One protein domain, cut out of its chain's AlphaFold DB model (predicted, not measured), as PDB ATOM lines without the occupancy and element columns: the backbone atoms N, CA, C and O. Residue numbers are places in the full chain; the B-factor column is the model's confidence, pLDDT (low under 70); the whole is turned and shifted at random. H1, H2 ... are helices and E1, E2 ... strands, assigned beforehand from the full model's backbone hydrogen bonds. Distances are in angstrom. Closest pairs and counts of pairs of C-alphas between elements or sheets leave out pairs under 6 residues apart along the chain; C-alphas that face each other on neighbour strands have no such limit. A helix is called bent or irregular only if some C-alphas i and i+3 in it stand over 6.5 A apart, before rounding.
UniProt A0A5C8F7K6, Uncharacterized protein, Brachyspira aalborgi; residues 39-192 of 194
ATOM      1  N   ILE A  39     -30.986   3.065 -40.128       93.31
ATOM      2  CA  ILE A  39     -30.839   2.523 -38.776       93.31
ATOM      3  C   ILE A  39     -30.540   1.028 -38.924       93.31
ATOM      4  O   ILE A  39     -31.309   0.332 -39.596       93.31
ATOM      5  N   PRO A  40     -29.454   0.508 -38.319       92.81
ATOM      6  CA  PRO A  40     -29.098  -0.898 -38.453       92.81
ATOM      7  C   PRO A  40     -30.226  -1.835 -38.011       92.81
ATOM      8  O   PRO A  40     -30.987  -1.540 -37.087       92.81
ATOM      9  N   THR A  41     -30.319  -2.984 -38.670       91.56
ATOM     10  CA  THR A  41     -31.198  -4.078 -38.247       91.56
ATOM     11  C   THR A  41     -30.427  -5.005 -37.314       91.56
ATOM     12  O   THR A  41     -29.228  -5.216 -37.491       91.56
ATOM     13  N   VAL A  42     -31.108  -5.571 -36.318       92.56
ATOM     14  CA  VAL A  42     -30.495  -6.562 -35.430       92.56
ATOM     15  C   VAL A  42     -30.295  -7.876 -36.182       92.56
ATOM     16  O   VAL A  42     -31.235  -8.410 -36.767       92.56
ATOM     17  N   SER A  43     -29.080  -8.412 -36.145       89.69
ATOM     18  CA  SER A  43     -28.721  -9.705 -36.729       89.69
ATOM     19  C   SER A  43     -27.766 -10.470 -35.810       89.69
ATOM     20  O   SER A  43     -27.262  -9.913 -34.840       89.69
ATOM     21  N   GLY A  44     -27.500 -11.736 -36.124       89.50
ATOM     22  CA  GLY A  44     -26.628 -12.603 -35.328       89.50
ATOM     23  C   GLY A  44     -27.398 -13.477 -34.343       89.50
ATOM     24  O   GLY A  44     -28.615 -13.351 -34.199       89.50
ATOM     25  N   ASP A  45     -26.685 -14.382 -33.681       92.69
ATOM     26  CA  ASP A  45     -27.273 -15.318 -32.723       92.69
ATOM     27  C   ASP A  45     -27.562 -14.646 -31.378       92.69
ATOM     28  O   ASP A  45     -26.970 -13.619 -31.038       92.69
ATOM     29  N   ALA A  46     -28.456 -15.245 -30.589       94.62
ATOM     30  CA  ALA A  46     -28.726 -14.783 -29.234       94.62
ATOM     31  C   ALA A  46     -27.435 -14.750 -28.394       94.62
ATOM     32  O   ALA A  46     -26.630 -15.683 -28.428       94.62
ATOM     33  N   ALA A  47     -27.254 -13.680 -27.623       93.81
ATOM     34  CA  ALA A  47     -26.118 -13.531 -26.729       93.81
ATOM     35  C   ALA A  47     -26.169 -14.584 -25.614       93.81
ATOM     36  O   ALA A  47     -27.229 -14.844 -25.045       93.81
ATOM     37  N   THR A  48     -25.020 -15.170 -25.281       93.12
ATOM     38  CA  THR A  48     -24.903 -16.197 -24.226       93.12
ATOM     39  C   THR A  48     -24.022 -15.766 -23.059       93.12
ATOM     40  O   THR A  48     -23.913 -16.500 -22.083       93.12
ATOM     41  N   TYR A  49     -23.375 -14.603 -23.158       93.31
ATOM     42  CA  TYR A  49     -22.471 -14.099 -22.127       93.31
ATOM     43  C   TYR A  49     -23.202 -13.674 -20.852       93.31
ATOM     44  O   TYR A  49     -22.750 -13.978 -19.756       93.31
ATOM     45  N   PHE A  50     -24.332 -12.973 -20.993       93.38
ATOM     46  CA  PHE A  50     -25.171 -12.621 -19.855       93.38
ATOM     47  C   PHE A  50     -26.074 -13.806 -19.504       93.38
ATOM     48  O   PHE A  50     -26.906 -14.236 -20.303       93.38
ATOM     49  N   THR A  51     -25.914 -14.316 -18.291       93.81
ATOM     50  CA  THR A  51     -26.686 -15.400 -17.684       93.81
ATOM     51  C   THR A  51     -27.518 -14.914 -16.495       93.81
ATOM     52  O   THR A  51     -28.539 -15.521 -16.171       93.81
ATOM     53  N   GLY A  52     -27.115 -13.807 -15.858       93.06
ATOM     54  CA  GLY A  52     -27.811 -13.175 -14.739       93.06
ATOM     55  C   GLY A  52     -28.750 -12.028 -15.129       93.06
ATOM     56  O   GLY A  52     -29.059 -11.801 -16.297       93.06
ATOM     57  N   SER A  53     -29.188 -11.275 -14.115       94.62
ATOM     58  CA  SER A  53     -29.981 -10.052 -14.276       94.62
ATOM     59  C   SER A  53     -29.176  -8.839 -13.817       94.62
ATOM     60  O   SER A  53     -28.753  -8.765 -12.662       94.62
ATOM     61  N   TYR A  54     -28.994  -7.867 -14.705       95.25
ATOM     62  CA  TYR A  54     -28.225  -6.653 -14.460       95.25
ATOM     63  C   TYR A  54     -28.994  -5.426 -14.892       95.25
ATOM     64  O   TYR A  54     -29.624  -5.400 -15.943       95.25
ATOM     65  N   THR A  55     -28.877  -4.374 -14.094       97.38
ATOM     66  CA  THR A  55     -29.419  -3.065 -14.433       97.38
ATOM     67  C   THR A  55     -28.268  -2.083 -14.545       97.38
ATOM     68  O   THR A  55     -27.429  -2.010 -13.653       97.38
ATOM     69  N   PHE A  56     -28.223  -1.328 -15.631       97.88
ATOM     70  CA  PHE A  56     -27.266  -0.260 -15.876       97.88
ATOM     71  C   PHE A  56     -28.022   1.054 -16.004       97.88
ATOM     72  O   PHE A  56     -29.132   1.092 -16.526       97.88
ATOM     73  N   SER A  57     -27.465   2.151 -15.511       98.31
ATOM     74  CA  SER A  57     -28.091   3.470 -15.645       98.31
ATOM     75  C   SER A  57     -27.052   4.553 -15.854       98.31
ATOM     76  O   SER A  57     -25.885   4.406 -15.475       98.31
ATOM     77  N   GLY A  58     -27.476   5.633 -16.494       98.00
ATOM     78  CA  GLY A  58     -26.605   6.739 -16.849       98.00
ATOM     79  C   GLY A  58     -27.279   7.687 -17.827       98.00
ATOM     80  O   GLY A  58     -28.493   7.643 -18.029       98.00
ATOM     81  N   THR A  59     -26.460   8.539 -18.429       98.19
ATOM     82  CA  THR A  59     -26.905   9.547 -19.386       98.19
ATOM     83  C   THR A  59     -26.258   9.279 -20.734       98.19
ATOM     84  O   THR A  59     -25.039   9.121 -20.812       98.19
ATOM     85  N   LEU A  60     -27.062   9.259 -21.794       98.38
ATOM     86  CA  LEU A  60     -26.571   9.315 -23.166       98.38
ATOM     87  C   LEU A  60     -26.622  10.755 -23.678       98.38
ATOM     88  O   LEU A  60     -27.582  11.475 -23.412       98.38
ATOM     89  N   THR A  61     -25.623  11.155 -24.455       98.38
ATOM     90  CA  THR A  61     -25.560  12.461 -25.120       98.38
ATOM     91  C   THR A  61     -25.877  12.296 -26.601       98.38
ATOM     92  O   THR A  61     -25.348  11.386 -27.248       98.38
ATOM     93  N   ARG A  62     -26.711  13.186 -27.148       97.81
ATOM     94  CA  ARG A  62     -27.043  13.235 -28.577       97.81
ATOM     95  C   ARG A  62     -25.786  13.563 -29.383       97.81
ATOM     96  O   ARG A  62     -25.175  14.606 -29.180       97.81
ATOM     97  N   GLN A  63     -25.412  12.670 -30.289       97.81
ATOM     98  CA  GLN A  63     -24.260  12.813 -31.181       97.81
ATOM     99  C   GLN A  63     -24.650  13.478 -32.502       97.81
ATOM    100  O   GLN A  63     -23.902  14.285 -33.043       97.81
ATOM    101  N   SER A  64     -25.830  13.138 -33.019       95.69
ATOM    102  CA  SER A  64     -26.378  13.692 -34.256       95.69
ATOM    103  C   SER A  64     -27.892  13.504 -34.309       95.69
ATOM    104  O   SER A  64     -28.453  12.667 -33.592       95.69
ATOM    105  N   PHE A  65     -28.552  14.288 -35.160       94.62
ATOM    106  CA  PHE A  65     -29.951  14.107 -35.524       94.62
ATOM    107  C   PHE A  65     -30.214  14.623 -36.943       94.62
ATOM    108  O   PHE A  65     -29.449  15.438 -37.457       94.62
ATOM    109  N   GLU A  66     -31.285  14.139 -37.563       92.25
ATOM    110  CA  GLU A  66     -31.733  14.529 -38.904       92.25
ATOM    111  C   GLU A  66     -33.262  14.415 -39.028       92.25
ATOM    112  O   GLU A  66     -33.909  13.795 -38.182       92.25
ATOM    113  N   GLY A  67     -33.835  15.028 -40.070       89.25
ATOM    114  CA  GLY A  67     -35.277  15.012 -40.376       89.25
ATOM    115  C   GLY A  67     -36.098  16.133 -39.723       89.25
ATOM    116  O   GLY A  67     -37.134  16.520 -40.249       89.25
ATOM    117  N   ILE A  68     -35.596  16.733 -38.639       89.81
ATOM    118  CA  ILE A  68     -36.267  17.819 -37.904       89.81
ATOM    119  C   ILE A  68     -35.346  19.016 -37.668       89.81
ATOM    120  O   ILE A  68     -34.120  18.907 -37.715       89.81
ATOM    121  N   SER A  69     -35.949  20.173 -37.388       91.12
ATOM    122  CA  SER A  69     -35.208  21.381 -37.010       91.12
ATOM    123  C   SER A  69     -34.555  21.247 -35.629       91.12
ATOM    124  O   SER A  69     -35.003  20.473 -34.784       91.12
ATOM    125  N   GLU A  70     -33.514  22.040 -35.362       92.06
ATOM    126  CA  GLU A  70     -32.870  22.064 -34.042       92.06
ATOM    127  C   GLU A  70     -33.827  22.514 -32.924       92.06
ATOM    128  O   GLU A  70     -33.787  21.968 -31.820       92.06
ATOM    129  N   GLU A  71     -34.719  23.465 -33.215       92.12
ATOM    130  CA  GLU A  71     -35.764  23.909 -32.287       92.12
ATOM    131  C   GLU A  71     -36.689  22.746 -31.900       92.12
ATOM    132  O   GLU A  71     -36.937  22.519 -30.717       92.12
ATOM    133  N   GLU A  72     -37.144  21.970 -32.886       91.38
ATOM    134  CA  GLU A  72     -38.006  20.804 -32.669       91.38
ATOM    135  C   GLU A  72     -37.283  19.662 -31.946       91.38
ATOM    136  O   GLU A  72     -37.847  19.022 -31.061       91.38
ATOM    137  N   ALA A  73     -36.008  19.420 -32.257       91.00
ATOM    138  CA  ALA A  73     -35.216  18.430 -31.537       91.00
ATOM    139  C   ALA A  73     -35.079  18.805 -30.050       91.00
ATOM    140  O   ALA A  73     -35.292  17.972 -29.166       91.00
ATOM    141  N   ASN A  74     -34.755  20.070 -29.768       90.56
ATOM    142  CA  ASN A  74     -34.515  20.571 -28.416       90.56
ATOM    143  C   ASN A  74     -35.800  20.818 -27.605       90.56
ATOM    144  O   ASN A  74     -35.716  20.916 -26.382       90.56
ATOM    145  N   SER A  75     -36.974  20.882 -28.244       88.44
ATOM    146  CA  SER A  75     -38.268  21.009 -27.558       88.44
ATOM    147  C   SER A  75     -38.775  19.697 -26.946       88.44
ATOM    148  O   SER A  75     -39.746  19.716 -26.189       88.44
ATOM    149  N   GLY A  76     -38.100  18.576 -27.223       84.12
ATOM    150  CA  GLY A  76     -38.343  17.295 -26.561       84.12
ATOM    151  C   GLY A  76     -38.378  16.088 -27.494       84.12
ATOM    152  O   GLY A  76     -38.239  14.973 -27.003       84.12
ATOM    153  N   THR A  77     -38.502  16.275 -28.815       90.06
ATOM    154  CA  THR A  77     -38.573  15.151 -29.771       90.06
ATOM    155  C   THR A  77     -37.302  14.305 -29.752       90.06
ATOM    156  O   THR A  77     -37.362  13.078 -29.768       90.06
ATOM    157  N   LEU A  78     -36.140  14.956 -29.686       93.94
ATOM    158  CA  LEU A  78     -34.836  14.306 -29.607       93.94
ATOM    159  C   LEU A  78     -33.966  15.104 -28.638       93.94
ATOM    160  O   LEU A  78     -33.134  15.857 -29.114       93.94
ATOM    161  N   PRO A  79     -34.108  15.010 -27.308       93.88
ATOM    162  CA  PRO A  79     -33.386  15.882 -26.376       93.88
ATOM    163  C   PRO A  79     -31.859  15.766 -26.519       93.88
ATOM    164  O   PRO A  79     -31.341  14.747 -26.971       93.88
ATOM    165  N   ALA A  80     -31.113  16.802 -26.119       96.06
ATOM    166  CA  ALA A  80     -29.644  16.805 -26.201       96.06
ATOM    167  C   ALA A  80     -28.979  15.731 -25.315       96.06
ATOM    168  O   ALA A  80     -27.859  15.298 -25.587       96.06
ATOM    169  N   SER A  81     -29.675  15.276 -24.274       95.50
ATOM    170  CA  SER A  81     -29.268  14.158 -23.432       95.50
ATOM    171  C   SER A  81     -30.479  13.357 -22.957       95.50
ATOM    172  O   SER A  81     -31.589  13.879 -22.865       95.50
ATOM    173  N   MET A  82     -30.266  12.074 -22.672       94.81
ATOM    174  CA  MET A  82     -31.292  11.137 -22.211       94.81
ATOM    175  C   MET A  82     -30.787  10.405 -20.977       94.81
ATOM    176  O   MET A  82     -29.760   9.728 -21.041       94.81
ATOM    177  N   GLN A  83     -31.504  10.515 -19.861       96.69
ATOM    178  CA  GLN A  83     -31.299   9.609 -18.736       96.69
ATOM    179  C   GLN A  83     -32.014   8.299 -19.048       96.69
ATOM    180  O   GLN A  83     -33.208   8.305 -19.344       96.69
ATOM    181  N   ILE A  84     -31.277   7.192 -19.005       97.75
ATOM    182  CA  ILE A  84     -31.811   5.877 -19.353       97.75
ATOM    183  C   ILE A  84     -31.404   4.831 -18.324       97.75
ATOM    184  O   ILE A  84     -30.338   4.915 -17.698       97.75
ATOM    185  N   THR A  85     -32.228   3.796 -18.225       98.12
ATOM    186  CA  THR A  85     -31.898   2.560 -17.522       98.12
ATOM    187  C   THR A  85     -32.016   1.392 -18.495       98.12
ATOM    188  O   THR A  85     -33.033   1.237 -19.158       98.12
ATOM    189  N   VAL A  86     -30.983   0.559 -18.574       98.19
ATOM    190  CA  VAL A  86     -30.957  -0.657 -19.392       98.19
ATOM    191  C   VAL A  86     -30.928  -1.857 -18.461       98.19
ATOM    192  O   VAL A  86     -30.004  -1.993 -17.660       98.19
ATOM    193  N   THR A  87     -31.919  -2.729 -18.573       97.81
ATOM    194  CA  THR A  87     -31.969  -3.995 -17.840       97.81
ATOM    195  C   THR A  87     -31.699  -5.135 -18.806       97.81
ATOM    196  O   THR A  87     -32.366  -5.247 -19.830       97.81
ATOM    197  N   ILE A  88     -30.724  -5.976 -18.475       97.31
ATOM    198  CA  ILE A  88     -30.387  -7.199 -19.199       97.31
ATOM    199  C   ILE A  88     -30.715  -8.366 -18.276       97.31
ATOM    200  O   ILE A  88     -30.179  -8.436 -17.174       97.31
ATOM    201  N   ASN A  89     -31.599  -9.259 -18.707       96.31
ATOM    202  CA  ASN A  89     -31.959 -10.475 -17.991       96.31
ATOM    203  C   ASN A  89     -31.666 -11.673 -18.896       96.31
ATOM    204  O   ASN A  89     -32.399 -11.929 -19.853       96.31
ATOM    205  N   ALA A  90     -30.555 -12.354 -18.627       95.00
ATOM    206  CA  ALA A  90     -29.921 -13.285 -19.546       95.00
ATOM    207  C   ALA A  90     -29.757 -12.657 -20.948       95.00
ATOM    208  O   ALA A  90     -29.139 -11.605 -21.097       95.00
ATOM    209  N   ASN A  91     -30.364 -13.252 -21.976       95.06
ATOM    210  CA  ASN A  91     -30.326 -12.769 -23.356       95.06
ATOM    211  C   ASN A  91     -31.497 -11.836 -23.720       95.06
ATOM    212  O   ASN A  91     -31.834 -11.695 -24.897       95.06
ATOM    213  N   ARG A  92     -32.154 -11.229 -22.728       97.69
ATOM    214  CA  ARG A  92     -33.275 -10.302 -22.918       97.69
ATOM    215  C   ARG A  92     -32.900  -8.913 -22.440       97.69
ATOM    216  O   ARG A  92     -32.250  -8.774 -21.409       97.69
ATOM    217  N   ILE A  93     -33.329  -7.884 -23.159       98.25
ATOM    218  CA  ILE A  93     -33.033  -6.487 -22.839       98.25
ATOM    219  C   ILE A  93     -34.302  -5.644 -22.792       98.25
ATOM    220  O   ILE A  93     -35.192  -5.764 -23.628       98.25
ATOM    221  N   THR A  94     -34.354  -4.760 -21.804       98.12
ATOM    222  CA  THR A  94     -35.368  -3.718 -21.666       98.12
ATOM    223  C   THR A  94     -34.684  -2.369 -21.505       98.12
ATOM    224  O   THR A  94     -33.773  -2.222 -20.687       98.12
ATOM    225  N   VAL A  95     -35.128  -1.380 -22.275       97.94
ATOM    226  CA  VAL A  95     -34.648  -0.000 -22.213       97.94
ATOM    227  C   VAL A  95     -35.754   0.862 -21.622       97.94
ATOM    228  O   VAL A  95     -36.813   1.054 -22.210       97.94
ATOM    229  N   ASN A  96     -35.499   1.393 -20.434       95.62
ATOM    230  CA  ASN A  96     -36.386   2.320 -19.754       95.62
ATOM    231  C   ASN A  96     -35.979   3.747 -20.121       95.62
ATOM    232  O   ASN A  96     -35.081   4.341 -19.516       95.62
ATOM    233  N   TYR A  97     -36.642   4.258 -21.149       92.00
ATOM    234  CA  TYR A  97     -36.643   5.643 -21.600       92.00
ATOM    235  C   TYR A  97     -38.032   5.929 -22.185       92.00
ATOM    236  O   TYR A  97     -38.602   5.045 -22.816       92.00
ATOM    237  N   GLU A  98     -38.577   7.130 -21.972       84.19
ATOM    238  CA  GLU A  98     -39.974   7.468 -22.304       84.19
ATOM    239  C   GLU A  98     -40.348   7.156 -23.763       84.19
ATOM    240  O   GLU A  98     -41.457   6.699 -24.025       84.19
ATOM    241  N   SER A  99     -39.405   7.325 -24.693       81.25
ATOM    242  CA  SER A  99     -39.628   7.081 -26.123       81.25
ATOM    243  C   SER A  99     -39.104   5.728 -26.622       81.25
ATOM    244  O   SER A  99     -39.116   5.503 -27.831       81.25
ATOM    245  N   SER A 100     -38.606   4.843 -25.747       90.56
ATOM    246  CA  SER A 100     -38.084   3.541 -26.180       90.56
ATOM    247  C   SER A 100     -39.148   2.448 -26.181       90.56
ATOM    248  O   SER A 100     -39.861   2.236 -25.201       90.56
ATOM    249  N   SER A 101     -39.185   1.688 -27.269       93.75
ATOM    250  CA  SER A 101     -40.029   0.506 -27.465       93.75
ATOM    251  C   SER A 101     -39.253  -0.804 -27.303       93.75
ATOM    252  O   SER A 101     -39.838  -1.876 -27.452       93.75
ATOM    253  N   ILE A 102     -37.956  -0.759 -26.970       96.25
ATOM    254  CA  ILE A 102     -37.153  -1.956 -26.674       96.25
ATOM    255  C   ILE A 102     -37.583  -2.514 -25.309       96.25
ATOM    256  O   ILE A 102     -37.013  -2.183 -24.269       96.25
ATOM    257  N   GLN A 103     -38.606  -3.364 -25.319       96.62
ATOM    258  CA  GLN A 103     -39.190  -4.008 -24.143       96.62
ATOM    259  C   GLN A 103     -39.075  -5.521 -24.291       96.62
ATOM    260  O   GLN A 103     -39.635  -6.083 -25.230       96.62
ATOM    261  N   ASP A 104     -38.337  -6.169 -23.384       96.62
ATOM    262  CA  ASP A 104     -38.040  -7.605 -23.460       96.62
ATOM    263  C   ASP A 104     -37.608  -8.030 -24.885       96.62
ATOM    264  O   ASP A 104     -38.118  -8.982 -25.466       96.62
ATOM    265  N   ALA A 105     -36.698  -7.285 -25.516       97.12
ATOM    266  CA  ALA A 105     -36.161  -7.643 -26.828       97.12
ATOM    267  C   ALA A 105     -35.056  -8.699 -26.677       97.12
ATOM    268  O   ALA A 105     -34.424  -8.798 -25.625       97.12
ATOM    269  N   GLN A 106     -34.790  -9.490 -27.720       97.44
ATOM    270  CA  GLN A 106     -33.632 -10.386 -27.698       97.44
ATOM    271  C   GLN A 106     -32.339  -9.572 -27.838       97.44
ATOM    272  O   GLN A 106     -32.233  -8.706 -28.705       97.44
ATOM    273  N   LEU A 107     -31.371  -9.865 -26.976       97.50
ATOM    274  CA  LEU A 107     -30.004  -9.390 -27.086       97.50
ATOM    275  C   LEU A 107     -29.209 -10.392 -27.927       97.50
ATOM    276  O   LEU A 107     -29.153 -11.577 -27.592       97.50
ATOM    277  N   ASN A 108     -28.586  -9.921 -29.000       95.44
ATOM    278  CA  ASN A 108     -27.826 -10.742 -29.936       95.44
ATOM    279  C   ASN A 108     -26.341 -10.377 -29.891       95.44
ATOM    280  O   ASN A 108     -25.970  -9.250 -29.557       95.44
ATOM    281  N   ASN A 109     -25.485 -11.323 -30.260       92.94
ATOM    282  CA  ASN A 109     -24.083 -11.036 -30.538       92.94
ATOM    283  C   ASN A 109     -23.988 -10.189 -31.809       92.94
ATOM    284  O   ASN A 109     -24.646 -10.484 -32.808       92.94
ATOM    285  N   TYR A 110     -23.140  -9.163 -31.805       90.56
ATOM    286  CA  TYR A 110     -22.856  -8.430 -33.032       90.56
ATOM    287  C   TYR A 110     -22.049  -9.306 -33.993       90.56
ATOM    288  O   TYR A 110     -20.940  -9.726 -33.661       90.56
ATOM    289  N   SER A 111     -22.586  -9.572 -35.186       72.12
ATOM    290  CA  SER A 111     -21.980 -10.490 -36.157       72.12
ATOM    291  C   SER A 111     -21.733  -9.842 -37.524       72.12
ATOM    292  O   SER A 111     -22.195 -10.343 -38.545       72.12
ATOM    293  N   GLU A 112     -21.001  -8.729 -37.582       67.50
ATOM    294  CA  GLU A 112     -20.425  -8.288 -38.867       67.50
ATOM    295  C   GLU A 112     -19.053  -8.916 -39.138       67.50
ATOM    296  O   GLU A 112     -18.645  -9.012 -40.290       67.50
ATOM    297  N   ASN A 113     -18.351  -9.392 -38.101       56.34
ATOM    298  CA  ASN A 113     -17.082 -10.112 -38.212       56.34
ATOM    299  C   ASN A 113     -16.933 -11.100 -37.044       56.34
ATOM    300  O   ASN A 113     -17.279 -10.771 -35.915       56.34
ATOM    301  N   ALA A 114     -16.349 -12.277 -37.280       52.34
ATOM    302  CA  ALA A 114     -16.208 -13.369 -36.299       52.34
ATOM    303  C   ALA A 114     -15.372 -13.043 -35.031       52.34
ATOM    304  O   ALA A 114     -15.140 -13.922 -34.207       52.34
ATOM    305  N   TYR A 115     -14.910 -11.798 -34.871       52.06
ATOM    306  CA  TYR A 115     -13.976 -11.362 -33.829       52.06
ATOM    307  C   TYR A 115     -14.504 -10.218 -32.949       52.06
ATOM    308  O   TYR A 115     -13.759  -9.688 -32.129       52.06
ATOM    309  N   THR A 116     -15.772  -9.817 -33.076       65.06
ATOM    310  CA  THR A 116     -16.361  -8.730 -32.270       65.06
ATOM    311  C   THR A 116     -16.933  -9.211 -30.932       65.06
ATOM    312  O   THR A 116     -18.075  -8.905 -30.599       65.06
ATOM    313  N   SER A 117     -16.142  -9.966 -30.159       77.56
ATOM    314  CA  SER A 117     -16.525 -10.384 -28.799       77.56
ATOM    315  C   SER A 117     -16.730  -9.171 -27.885       77.56
ATOM    316  O   SER A 117     -16.013  -8.173 -27.992       77.56
ATOM    317  N   GLY A 118     -17.718  -9.249 -26.990       85.75
ATOM    318  CA  GLY A 118     -18.062  -8.161 -26.070       85.75
ATOM    319  C   GLY A 118     -18.880  -7.026 -26.695       85.75
ATOM    320  O   GLY A 118     -19.030  -5.977 -26.061       85.75
ATOM    321  N   ILE A 119     -19.411  -7.215 -27.911       93.00
ATOM    322  CA  ILE A 119     -20.382  -6.313 -28.543       93.00
ATOM    323  C   ILE A 119     -21.722  -7.033 -28.695       93.00
ATOM    324  O   ILE A 119     -21.822  -8.059 -29.367       93.00
ATOM    325  N   TYR A 120     -22.766  -6.436 -28.130       95.44
ATOM    326  CA  TYR A 120     -24.127  -6.957 -28.176       95.44
ATOM    327  C   TYR A 120     -25.072  -5.943 -28.779       95.44
ATOM    328  O   TYR A 120     -24.871  -4.739 -28.620       95.44
ATOM    329  N   ILE A 121     -26.109  -6.421 -29.450       96.88
ATOM    330  CA  ILE A 121     -27.067  -5.572 -30.142       96.88
ATOM    331  C   ILE A 121     -28.500  -6.013 -29.904       96.88
ATOM    332  O   ILE A 121     -28.793  -7.197 -29.759       96.88
ATOM    333  N   ALA A 122     -29.393  -5.038 -29.869       97.81
ATOM    334  CA  ALA A 122     -30.826  -5.233 -29.768       97.81
ATOM    335  C   ALA A 122     -31.549  -4.058 -30.415       97.81
ATOM    336  O   ALA A 122     -30.947  -3.034 -30.727       97.81
ATOM    337  N   GLY A 123     -32.845  -4.198 -30.630       96.81
ATOM    338  CA  GLY A 123     -33.594  -3.231 -31.404       96.81
ATOM    339  C   GLY A 123     -34.995  -3.719 -31.694       96.81
ATOM    340  O   GLY A 123     -35.330  -4.879 -31.451       96.81
ATOM    341  N   VAL A 124     -35.806  -2.806 -32.202       95.69
ATOM    342  CA  VAL A 124     -37.197  -3.044 -32.572       95.69
ATOM    343  C   VAL A 124     -37.441  -2.355 -33.903       95.69
ATOM    344  O   VAL A 124     -36.936  -1.263 -34.150       95.69
ATOM    345  N   ASP A 125     -38.219  -3.005 -34.757       95.25
ATOM    346  CA  ASP A 125     -38.716  -2.457 -36.011       95.25
ATOM    347  C   ASP A 125     -40.231  -2.683 -36.009       95.25
ATOM    348  O   ASP A 125     -40.697  -3.825 -35.990       95.25
ATOM    349  N   SER A 126     -40.999  -1.603 -35.874       91.50
ATOM    350  CA  SER A 126     -42.436  -1.670 -35.604       91.50
ATOM    351  C   SER A 126     -43.221  -0.691 -36.462       91.50
ATOM    352  O   SER A 126     -42.796   0.436 -36.703       91.50
ATOM    353  N   GLN A 127     -44.404  -1.116 -36.898       91.69
ATOM    354  CA  GLN A 127     -45.350  -0.272 -37.620       91.69
ATOM    355  C   GLN A 127     -46.676  -0.254 -36.862       91.69
ATOM    356  O   GLN A 127     -47.354  -1.277 -36.771       91.69
ATOM    357  N   VAL A 128     -47.030   0.900 -36.298       85.81
ATOM    358  CA  VAL A 128     -48.236   1.096 -35.481       85.81
ATOM    359  C   VAL A 128     -48.916   2.393 -35.910       85.81
ATOM    360  O   VAL A 128     -48.270   3.429 -36.001       85.81
ATOM    361  N   ASP A 129     -50.216   2.343 -36.209       85.31
ATOM    362  CA  ASP A 129     -51.047   3.517 -36.533       85.31
ATOM    363  C   ASP A 129     -50.468   4.459 -37.615       85.31
ATOM    364  O   ASP A 129     -50.571   5.687 -37.541       85.31
ATOM    365  N   GLY A 130     -49.843   3.878 -38.647       84.12
ATOM    366  CA  GLY A 130     -49.228   4.625 -39.756       84.12
ATOM    367  C   GLY A 130     -47.883   5.279 -39.414       84.12
ATOM    368  O   GLY A 130     -47.365   6.062 -40.211       84.12
ATOM    369  N   MET A 131     -47.328   4.962 -38.244       88.81
ATOM    370  CA  MET A 131     -45.989   5.326 -37.804       88.81
ATOM    371  C   MET A 131     -45.078   4.098 -37.873       88.81
ATOM    372  O   MET A 131     -45.389   3.051 -37.308       88.81
ATOM    373  N   HIS A 132     -43.953   4.227 -38.567       92.75
ATOM    374  CA  HIS A 132     -42.890   3.230 -38.620       92.75
ATOM    375  C   HIS A 132     -41.768   3.687 -37.691       92.75
ATOM    376  O   HIS A 132     -41.132   4.705 -37.951       92.75
ATOM    377  N   ASN A 133     -41.556   2.963 -36.595       92.62
ATOM    378  CA  ASN A 133     -40.509   3.233 -35.617       92.62
ATOM    379  C   ASN A 133     -39.427   2.167 -35.708       92.62
ATOM    380  O   ASN A 133     -39.733   0.971 -35.720       92.62
ATOM    381  N   LYS A 134     -38.170   2.604 -35.709       95.94
ATOM    382  CA  LYS A 134     -37.018   1.711 -35.666       95.94
ATOM    383  C   LYS A 134     -36.034   2.169 -34.606       95.94
ATOM    384  O   LYS A 134     -35.670   3.342 -34.537       95.94
ATOM    385  N   GLU A 135     -35.591   1.227 -33.794       97.19
ATOM    386  CA  GLU A 135     -34.617   1.432 -32.733       97.19
ATOM    387  C   GLU A 135     -33.509   0.396 -32.831       97.19
ATOM    388  O   GLU A 135     -33.753  -0.773 -33.130       97.19
ATOM    389  N   TYR A 136     -32.292   0.824 -32.525       97.75
ATOM    390  CA  TYR A 136     -31.115  -0.026 -32.492       97.75
ATOM    391  C   TYR A 136     -30.200   0.411 -31.354       97.75
ATOM    392  O   TYR A 136     -29.777   1.564 -31.279       97.75
ATOM    393  N   MET A 137     -29.862  -0.520 -30.476       98.25
ATOM    394  CA  MET A 137     -28.936  -0.339 -29.374       98.25
ATOM    395  C   MET A 137     -27.765  -1.299 -29.533       98.25
ATOM    396  O   MET A 137     -27.956  -2.501 -29.672       98.25
ATOM    397  N   GLN A 138     -26.553  -0.765 -29.441       97.50
ATOM    398  CA  GLN A 138     -25.316  -1.521 -29.328       97.50
ATOM    399  C   GLN A 138     -24.710  -1.290 -27.943       97.50
ATOM    400  O   GLN A 138     -24.518  -0.151 -27.516       97.50
ATOM    401  N   ILE A 139     -24.352  -2.378 -27.276       96.62
ATOM    402  CA  ILE A 139     -23.701  -2.426 -25.971       96.62
ATOM    403  C   ILE A 139     -22.282  -2.944 -26.167       96.62
ATOM    404  O   ILE A 139     -22.078  -3.953 -26.838       96.62
ATOM    405  N   ARG A 140     -21.301  -2.271 -25.566       94.88
ATOM    406  CA  ARG A 140     -19.919  -2.754 -25.478       94.88
ATOM    407  C   ARG A 140     -19.499  -2.893 -24.026       94.88
ATOM    408  O   ARG A 140     -19.746  -1.985 -23.226       94.88
ATOM    409  N   LEU A 141     -18.860  -4.013 -23.706       93.50
ATOM    410  CA  LEU A 141     -18.313  -4.247 -22.375       93.50
ATOM    411  C   LEU A 141     -17.179  -3.267 -22.083       93.50
ATOM    412  O   LEU A 141     -16.363  -2.953 -22.955       93.50
ATOM    413  N   LEU A 142     -17.137  -2.804 -20.835       91.75
ATOM    414  CA  LEU A 142     -16.026  -2.036 -20.303       91.75
ATOM    415  C   LEU A 142     -15.416  -2.765 -19.104       91.75
ATOM    416  O   LEU A 142     -16.130  -3.380 -18.309       91.75
ATOM    417  N   ASP A 143     -14.097  -2.671 -18.972       85.31
ATOM    418  CA  ASP A 143     -13.383  -3.105 -17.777       85.31
ATOM    419  C   ASP A 143     -13.664  -2.159 -16.589       85.31
ATOM    420  O   ASP A 143     -14.315  -1.112 -16.708       85.31
ATOM    421  N   VAL A 144     -13.118  -2.497 -15.419       80.94
ATOM    422  CA  VAL A 144     -13.285  -1.696 -14.194       80.94
ATOM    423  C   VAL A 144     -12.755  -0.261 -14.320       80.94
ATOM    424  O   VAL A 144     -13.243   0.638 -13.627       80.94
ATOM    425  N   ASN A 145     -11.796  -0.039 -15.219       84.69
ATOM    426  CA  ASN A 145     -11.175   1.251 -15.498       84.69
ATOM    427  C   ASN A 145     -11.940   2.044 -16.575       84.69
ATOM    428  O   ASN A 145     -11.685   3.233 -16.747       84.69
ATOM    429  N   GLY A 146     -12.924   1.432 -17.240       85.00
ATOM    430  CA  GLY A 146     -13.705   2.036 -18.316       85.00
ATOM    431  C   GLY A 146     -13.106   1.859 -19.713       85.00
ATOM    432  O   GLY A 146     -13.522   2.573 -20.623       85.00
ATOM    433  N   ASN A 147     -12.151   0.947 -19.900       89.31
ATOM    434  CA  ASN A 147     -11.614   0.604 -21.218       89.31
ATOM    435  C   ASN A 147     -12.482  -0.453 -21.900       89.31
ATOM    436  O   ASN A 147     -13.062  -1.302 -21.229       89.31
ATOM    437  N   LEU A 148     -12.534  -0.432 -23.232       89.50
ATOM    438  CA  LEU A 148     -13.181  -1.490 -24.011       89.50
ATOM    439  C   LEU A 148     -12.530  -2.844 -23.728       89.50
ATOM    440  O   LEU A 148     -11.308  -2.937 -23.641       89.50
ATOM    441  N   THR A 149     -13.355  -3.880 -23.617       88.56
ATOM    442  CA  THR A 149     -12.906  -5.237 -23.302       88.56
ATOM    443  C   THR A 149     -13.798  -6.287 -23.971       88.56
ATOM    444  O   THR A 149     -14.881  -5.973 -24.470       88.56
ATOM    445  N   SER A 150     -13.328  -7.529 -23.996       86.81
ATOM    446  CA  SER A 150     -13.991  -8.705 -24.558       86.81
ATOM    447  C   SER A 150     -14.447  -9.688 -23.476       86.81
ATOM    448  O   SER A 150     -14.040  -9.620 -22.316       86.81
ATOM    449  N   GLU A 151     -15.260 -10.666 -23.866       86.06
ATOM    450  CA  GLU A 151     -15.782 -11.696 -22.955       86.06
ATOM    451  C   GLU A 151     -14.682 -12.579 -22.355       86.06
ATOM    452  O   GLU A 151     -14.825 -13.082 -21.243       86.06
ATOM    453  N   SER A 152     -13.564 -12.753 -23.069       85.56
ATOM    454  CA  SER A 152     -12.406 -13.503 -22.571       85.56
ATOM    455  C   SER A 152     -11.610 -12.765 -21.494       85.56
ATOM    456  O   SER A 152     -10.835 -13.388 -20.772       85.56
ATOM    457  N   GLU A 153     -11.771 -11.446 -21.396       84.31
ATOM    458  CA  GLU A 153     -10.977 -10.586 -20.515       84.31
ATOM    459  C   GLU A 153     -11.728 -10.210 -19.234       84.31
ATOM    460  O   GLU A 153     -11.102 -10.025 -18.189       84.31
ATOM    461  N   VAL A 154     -13.062 -10.125 -19.288       85.06
ATOM    462  CA  VAL A 154     -13.890  -9.755 -18.138       85.06
ATOM    463  C   VAL A 154     -14.937 -10.824 -17.829       85.06
ATOM    464  O   VAL A 154     -15.741 -11.216 -18.669       85.06
ATOM    465  N   GLN A 155     -14.946 -11.282 -16.577       87.94
ATOM    466  CA  GLN A 155     -16.010 -12.135 -16.045       87.94
ATOM    467  C   GLN A 155     -17.317 -11.340 -15.940       87.94
ATOM    468  O   GLN A 155     -17.300 -10.193 -15.492       87.94
ATOM    469  N   GLU A 156     -18.446 -11.967 -16.272       88.94
ATOM    470  CA  GLU A 156     -19.783 -11.346 -16.280       88.94
ATOM    471  C   GLU A 156     -20.095 -10.603 -14.968       88.94
ATOM    472  O   GLU A 156     -20.523  -9.445 -14.962       88.94
ATOM    473  N   SER A 157     -19.794 -11.232 -13.828       85.44
ATOM    474  CA  SER A 157     -20.006 -10.652 -12.498       85.44
ATOM    475  C   SER A 157     -19.235  -9.347 -12.268       85.44
ATOM    476  O   SER A 157     -19.687  -8.504 -11.490       85.44
ATOM    477  N   SER A 158     -18.099  -9.179 -12.945       87.38
ATOM    478  CA  SER A 158     -17.164  -8.062 -12.789       87.38
ATOM    479  C   SER A 158     -17.469  -6.877 -13.706       87.38
ATOM    480  O   SER A 158     -16.899  -5.805 -13.508       87.38
ATOM    481  N   VAL A 159     -18.373  -7.033 -14.680       89.31
ATOM    482  CA  VAL A 159     -18.818  -5.926 -15.534       89.31
ATOM    483  C   VAL A 159     -19.546  -4.903 -14.667       89.31
ATOM    484  O   VAL A 159     -20.627  -5.171 -14.142       89.31
ATOM    485  N   ASN A 160     -18.950  -3.722 -14.503       92.44
ATOM    486  CA  ASN A 160     -19.507  -2.613 -13.724       92.44
ATOM    487  C   ASN A 160     -19.959  -1.438 -14.601       92.44
ATOM    488  O   ASN A 160     -20.684  -0.563 -14.128       92.44
ATOM    489  N   LYS A 161     -19.538  -1.406 -15.865       94.44
ATOM    490  CA  LYS A 161     -19.859  -0.358 -16.826       94.44
ATOM    491  C   LYS A 161     -20.064  -0.962 -18.207       94.44
ATOM    492  O   LYS A 161     -19.450  -1.966 -18.556       94.44
ATOM    493  N   ILE A 162     -20.901  -0.305 -18.995       96.56
ATOM    494  CA  ILE A 162     -21.072  -0.591 -20.418       96.56
ATOM    495  C   ILE A 162     -21.062   0.714 -21.200       96.56
ATOM    496  O   ILE A 162     -21.558   1.734 -20.719       96.56
ATOM    497  N   MET A 163     -20.525   0.684 -22.413       97.19
ATOM    498  CA  MET A 163     -20.716   1.764 -23.374       97.19
ATOM    499  C   MET A 163     -21.929   1.440 -24.238       97.19
ATOM    500  O   MET A 163     -22.039   0.336 -24.770       97.19
ATOM    501  N   VAL A 164     -22.822   2.407 -24.391       98.19
ATOM    502  CA  VAL A 164     -24.034   2.284 -25.192       98.19
ATOM    503  C   VAL A 164     -23.961   3.238 -26.369       98.19
ATOM    504  O   VAL A 164     -23.580   4.401 -26.232       98.19
ATOM    505  N   TYR A 165     -24.353   2.727 -27.527       98.00
ATOM    506  CA  TYR A 165     -24.666   3.495 -28.717       98.00
ATOM    507  C   TYR A 165     -26.107   3.180 -29.107       98.00
ATOM    508  O   TYR A 165     -26.459   2.013 -29.256       98.00
ATOM    509  N   TYR A 166     -26.944   4.201 -29.228       98.25
ATOM    510  CA  TYR A 166     -28.384   4.051 -29.393       98.25
ATOM    511  C   TYR A 166     -28.874   4.945 -30.529       98.25
ATOM    512  O   TYR A 166     -28.621   6.148 -30.540       98.25
ATOM    513  N   GLN A 167     -29.543   4.341 -31.503       97.25
ATOM    514  CA  GLN A 167     -30.234   5.027 -32.582       97.25
ATOM    515  C   GLN A 167     -31.733   4.794 -32.430       97.25
ATOM    516  O   GLN A 167     -32.166   3.662 -32.218       97.25
ATOM    517  N   LEU A 168     -32.512   5.853 -32.598       94.94
ATOM    518  CA  LEU A 168     -33.958   5.773 -32.747       94.94
ATOM    519  C   LEU A 168     -34.392   6.622 -33.935       94.94
ATOM    520  O   LEU A 168     -33.791   7.660 -34.221       94.94
ATOM    521  N   GLY A 169     -35.439   6.192 -34.618       94.19
ATOM    522  CA  GLY A 169     -36.044   6.958 -35.689       94.19
ATOM    523  C   GLY A 169     -37.500   6.599 -35.888       94.19
ATOM    524  O   GLY A 169     -37.964   5.527 -35.494       94.19
ATOM    525  N   SER A 170     -38.207   7.527 -36.512       92.81
ATOM    526  CA  SER A 170     -39.625   7.408 -36.806       92.81
ATOM    527  C   SER A 170     -39.928   8.016 -38.168       92.81
ATOM    528  O   SER A 170     -39.339   9.033 -38.540       92.81
ATOM    529  N   ILE A 171     -40.853   7.406 -38.903       92.44
ATOM    530  CA  ILE A 171     -41.489   7.984 -40.088       92.44
ATOM    531  C   ILE A 171     -42.997   7.857 -39.919       92.44
ATOM    532  O   ILE A 171     -43.518   6.776 -39.652       92.44
ATOM    533  N   ARG A 172     -43.720   8.952 -40.142       89.38
ATOM    534  CA  ARG A 172     -45.179   8.976 -40.186       89.38
ATOM    535  C   ARG A 172     -45.651   9.795 -41.373       89.38
ATOM    536  O   ARG A 172     -45.287  10.958 -41.514       89.38
ATOM    537  N   ASN A 173     -46.535   9.216 -42.176       85.44
ATOM    538  CA  ASN A 173     -47.256   9.960 -43.205       85.44
ATOM    539  C   ASN A 173     -48.614  10.386 -42.643       85.44
ATOM    540  O   ASN A 173     -49.421   9.540 -42.254       85.44
ATOM    541  N   PHE A 174     -48.861  11.689 -42.560       82.38
ATOM    542  CA  PHE A 174     -50.091  12.244 -42.006       82.38
ATOM    543  C   PHE A 174     -50.490  13.515 -42.758       82.38
ATOM    544  O   PHE A 174     -49.659  14.386 -42.981       82.38
ATOM    545  N   ASP A 175     -51.761  13.606 -43.159       85.00
ATOM    546  CA  ASP A 175     -52.330  14.761 -43.878       85.00
ATOM    547  C   ASP A 175     -51.542  15.182 -45.138       85.00
ATOM    548  O   ASP A 175     -51.300  16.355 -45.411       85.00
ATOM    549  N   GLY A 176     -51.065  14.191 -45.902       81.75
ATOM    550  CA  GLY A 176     -50.260  14.424 -47.106       81.75
ATOM    551  C   GLY A 176     -48.838  14.936 -46.841       81.75
ATOM    552  O   GLY A 176     -48.132  15.247 -47.795       81.75
ATOM    553  N   GLN A 177     -48.414  15.006 -45.576       83.06
ATOM    554  CA  GLN A 177     -47.061  15.360 -45.154       83.06
ATOM    555  C   GLN A 177     -46.334  14.141 -44.578       83.06
ATOM    556  O   GLN A 177     -46.945  13.269 -43.953       83.06
ATOM    557  N   THR A 178     -45.016  14.093 -44.761       85.38
ATOM    558  CA  THR A 178     -44.145  13.103 -44.120       85.38
ATOM    559  C   THR A 178     -43.433  13.762 -42.948       85.38
ATOM    560  O   THR A 178     -42.693  14.723 -43.127       85.38
ATOM    561  N   TYR A 179     -43.645  13.225 -41.752       86.44
ATOM    562  CA  TYR A 179     -42.919  13.589 -40.543       86.44
ATOM    563  C   TYR A 179     -41.892  12.509 -40.273       86.44
ATOM    564  O   TYR A 179     -42.253  11.335 -40.158       86.44
ATOM    565  N   ASN A 180     -40.623  12.880 -40.188       90.62
ATOM    566  CA  ASN A 180     -39.580  11.909 -39.944       90.62
ATOM    567  C   ASN A 180     -38.435  12.469 -39.110       90.62
ATOM    568  O   ASN A 180     -38.125  13.653 -39.156       90.62
ATOM    569  N   PHE A 181     -37.808  11.601 -38.325       91.81
ATOM    570  CA  PHE A 181     -36.610  11.960 -37.584       91.81
ATOM    571  C   PHE A 181     -35.737  10.745 -37.318       91.81
ATOM    572  O   PHE A 181     -36.213   9.607 -37.256       91.81
ATOM    573  N   LYS A 182     -34.460  11.019 -37.062       94.12
ATOM    574  CA  LYS A 182     -33.517  10.083 -36.454       94.12
ATOM    575  C   LYS A 182     -32.654  10.810 -35.441       94.12
ATOM    576  O   LYS A 182     -32.180  11.912 -35.703       94.12
ATOM    577  N   GLY A 183     -32.408  10.161 -34.312       94.94
ATOM    578  CA  GLY A 183     -31.453  10.593 -33.304       94.94
ATOM    579  C   GLY A 183     -30.415   9.512 -33.041       94.94
ATOM    580  O   GLY A 183     -30.736   8.326 -32.993       94.94
ATOM    581  N   THR A 184     -29.167   9.930 -32.857       97.38
ATOM    582  CA  THR A 184     -28.067   9.058 -32.436       97.38
ATOM    583  C   THR A 184     -27.533   9.525 -31.094       97.38
ATOM    584  O   THR A 184     -27.242  10.707 -30.914       97.38
ATOM    585  N   TYR A 185     -27.356   8.591 -30.170       98.44
ATOM    586  CA  TYR A 185     -26.961   8.828 -28.791       98.44
ATOM    587  C   TYR A 185     -25.828   7.894 -28.392       98.44
ATOM    588  O   TYR A 185     -25.758   6.750 -28.843       98.44
ATOM    589  N   SER A 186     -24.946   8.360 -27.516       98.50
ATOM    590  CA  SER A 186     -23.944   7.497 -26.902       98.50
ATOM    591  C   SER A 186     -23.593   7.941 -25.491       98.50
ATOM    592  O   SER A 186     -23.784   9.097 -25.111       98.50
ATOM    593  N   GLY A 187     -23.102   7.001 -24.695       98.06
ATOM    594  CA  GLY A 187     -22.703   7.263 -23.320       98.06
ATOM    595  C   GLY A 187     -22.291   5.995 -22.591       98.06
ATOM    596  O   GLY A 187     -22.433   4.884 -23.104       98.06
ATOM    597  N   THR A 188     -21.785   6.174 -21.377       97.75
ATOM    598  CA  THR A 188     -21.408   5.071 -20.494       97.75
ATOM    599  C   THR A 188     -22.459   4.917 -19.410       97.75
ATOM    600  O   THR A 188     -22.779   5.875 -18.706       97.75
ATOM    601  N   LEU A 189     -22.976   3.703 -19.250       97.88
ATOM    602  CA  LEU A 189     -23.889   3.350 -18.172       97.88
ATOM    603  C   LEU A 189     -23.130   2.582 -17.091       97.88
ATOM    604  O   LEU A 189     -22.242   1.783 -17.386       97.88
ATOM    605  N   THR A 190     -23.501   2.812 -15.837       96.69
ATOM    606  CA  THR A 190     -22.917   2.131 -14.676       96.69
ATOM    607  C   THR A 190     -23.905   1.111 -14.132       96.69
ATOM    608  O   THR A 190     -25.102   1.396 -14.037       96.69
ATOM    609  N   LYS A 191     -23.411  -0.072 -13.771       95.56
ATOM    610  CA  LYS A 191     -24.186  -1.127 -13.123       95.56
ATOM    611  C   LYS A 191     -24.745  -0.613 -11.800       95.56
ATOM    612  O   LYS A 191     -24.017  -0.064 -10.976       95.56
ATOM    613  N   GLN A 192     -26.045  -0.770 -11.628       94.94
ATOM    614  CA  GLN A 192     -26.752  -0.483 -10.392       94.94
ATOM    615  C   GLN A 192     -26.570  -1.667  -9.438       94.94
ATOM    616  O   GLN A 192     -26.371  -2.797  -9.892       94.94
TER     617      GLN A 192
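AT A GLANCE: This is residues 39 to 192 of the 194 residues of an uncharacterized protein of Brachyspira aalborgi (UniProt A0A5C8F7K6). One antiparallel sheet curls like part of a barrel and folds back on itself, so that the short leaf E3 E2 faces part of the long leaf E7 E6 E5 E4, with E1 as the hinge. The long hairpin E6 and E7 reaches to one far end, the loop of residues 143 to 160 lies at the other, and the small helix H1 sits at the margin. The printed part has 154 residues, with E1, H1, E2, E3, E4, E5, E6 and E7 along the chain; the sheet's order is E3 E2 E1 E7 E6 E5 E4. The class is mostly strand, and the whole is compact, with a radius of gyration of the C-alphas of 16.0 A, but elongated in outline, 53 by 28 by 26 A.

HOW THE PARTS SIT: After residues 39 to 52, which hold no named element, E1, residues 53 to 66, bends by 66 degrees at residue 63. H1, residues 70 to 77, only grazes the sheet with its residues 73 to 77; the closest C-alphas of E1 and H1 are those of Phe 65 and Ala 73, 7.9 A apart. H1 is irregular, but only just: C-alphas 74 and 77 are 6.9 A apart, and 2 of 4 O i to N i+4 pairs and 4 of 5 O i to N i+3 pairs are within hydrogen-bond range. E2, residues 81 to 89, is antiparallel to E1, with N 56 and O 86 at 2.8 A. E3, residues 92 to 96, forms a hairpin with E2, with N 94 and O 87 at 2.8 A. Residues 105 to 106 pair antiparallel with residues 92 to 93 of E3, and residues 108 to 109 with residues 120 to 121 of E4, residues 119 to 128. The closest C-alphas of the edge strands E3 and E4 are those of Ile 93 and Ala 122, 7.4 A apart. E5, residues 131 to 142, E6, residues 161 to 174, and E7, residues 177 to 191, complete a meander with E4, each strand the antiparallel neighbour of the one before: N 137 and O 122 are 2.7 A apart, N 138 and O 165 2.8 A, and N 166 and O 185 2.8 A. E7 is also antiparallel to E1, with N 61 and O 186 at 2.8 A, and is near H1.

IN THESE COORDINATES: E1 begins at C-alpha 53, (-29.981, -10.052, -14.276), and is 34.8 A long. H1 measures 9.9 A, E2 25.4 A, E3 13.4 A, E4 29.6 A, E5 35.5 A and E6 41.3 A. E7, 42.7 A, ends at C-alpha 191, (-24.186, -1.127, -13.123).

THE WHOLE: The two C-alphas farthest apart, those of Glu 153 and Asp 175, are 53.8 A apart. The printed part has no cut. The links E3 to E4 and E5 to E6 are long. Mean pLDDT of the printed part is 91.5; residues 112 to 116 are under 70.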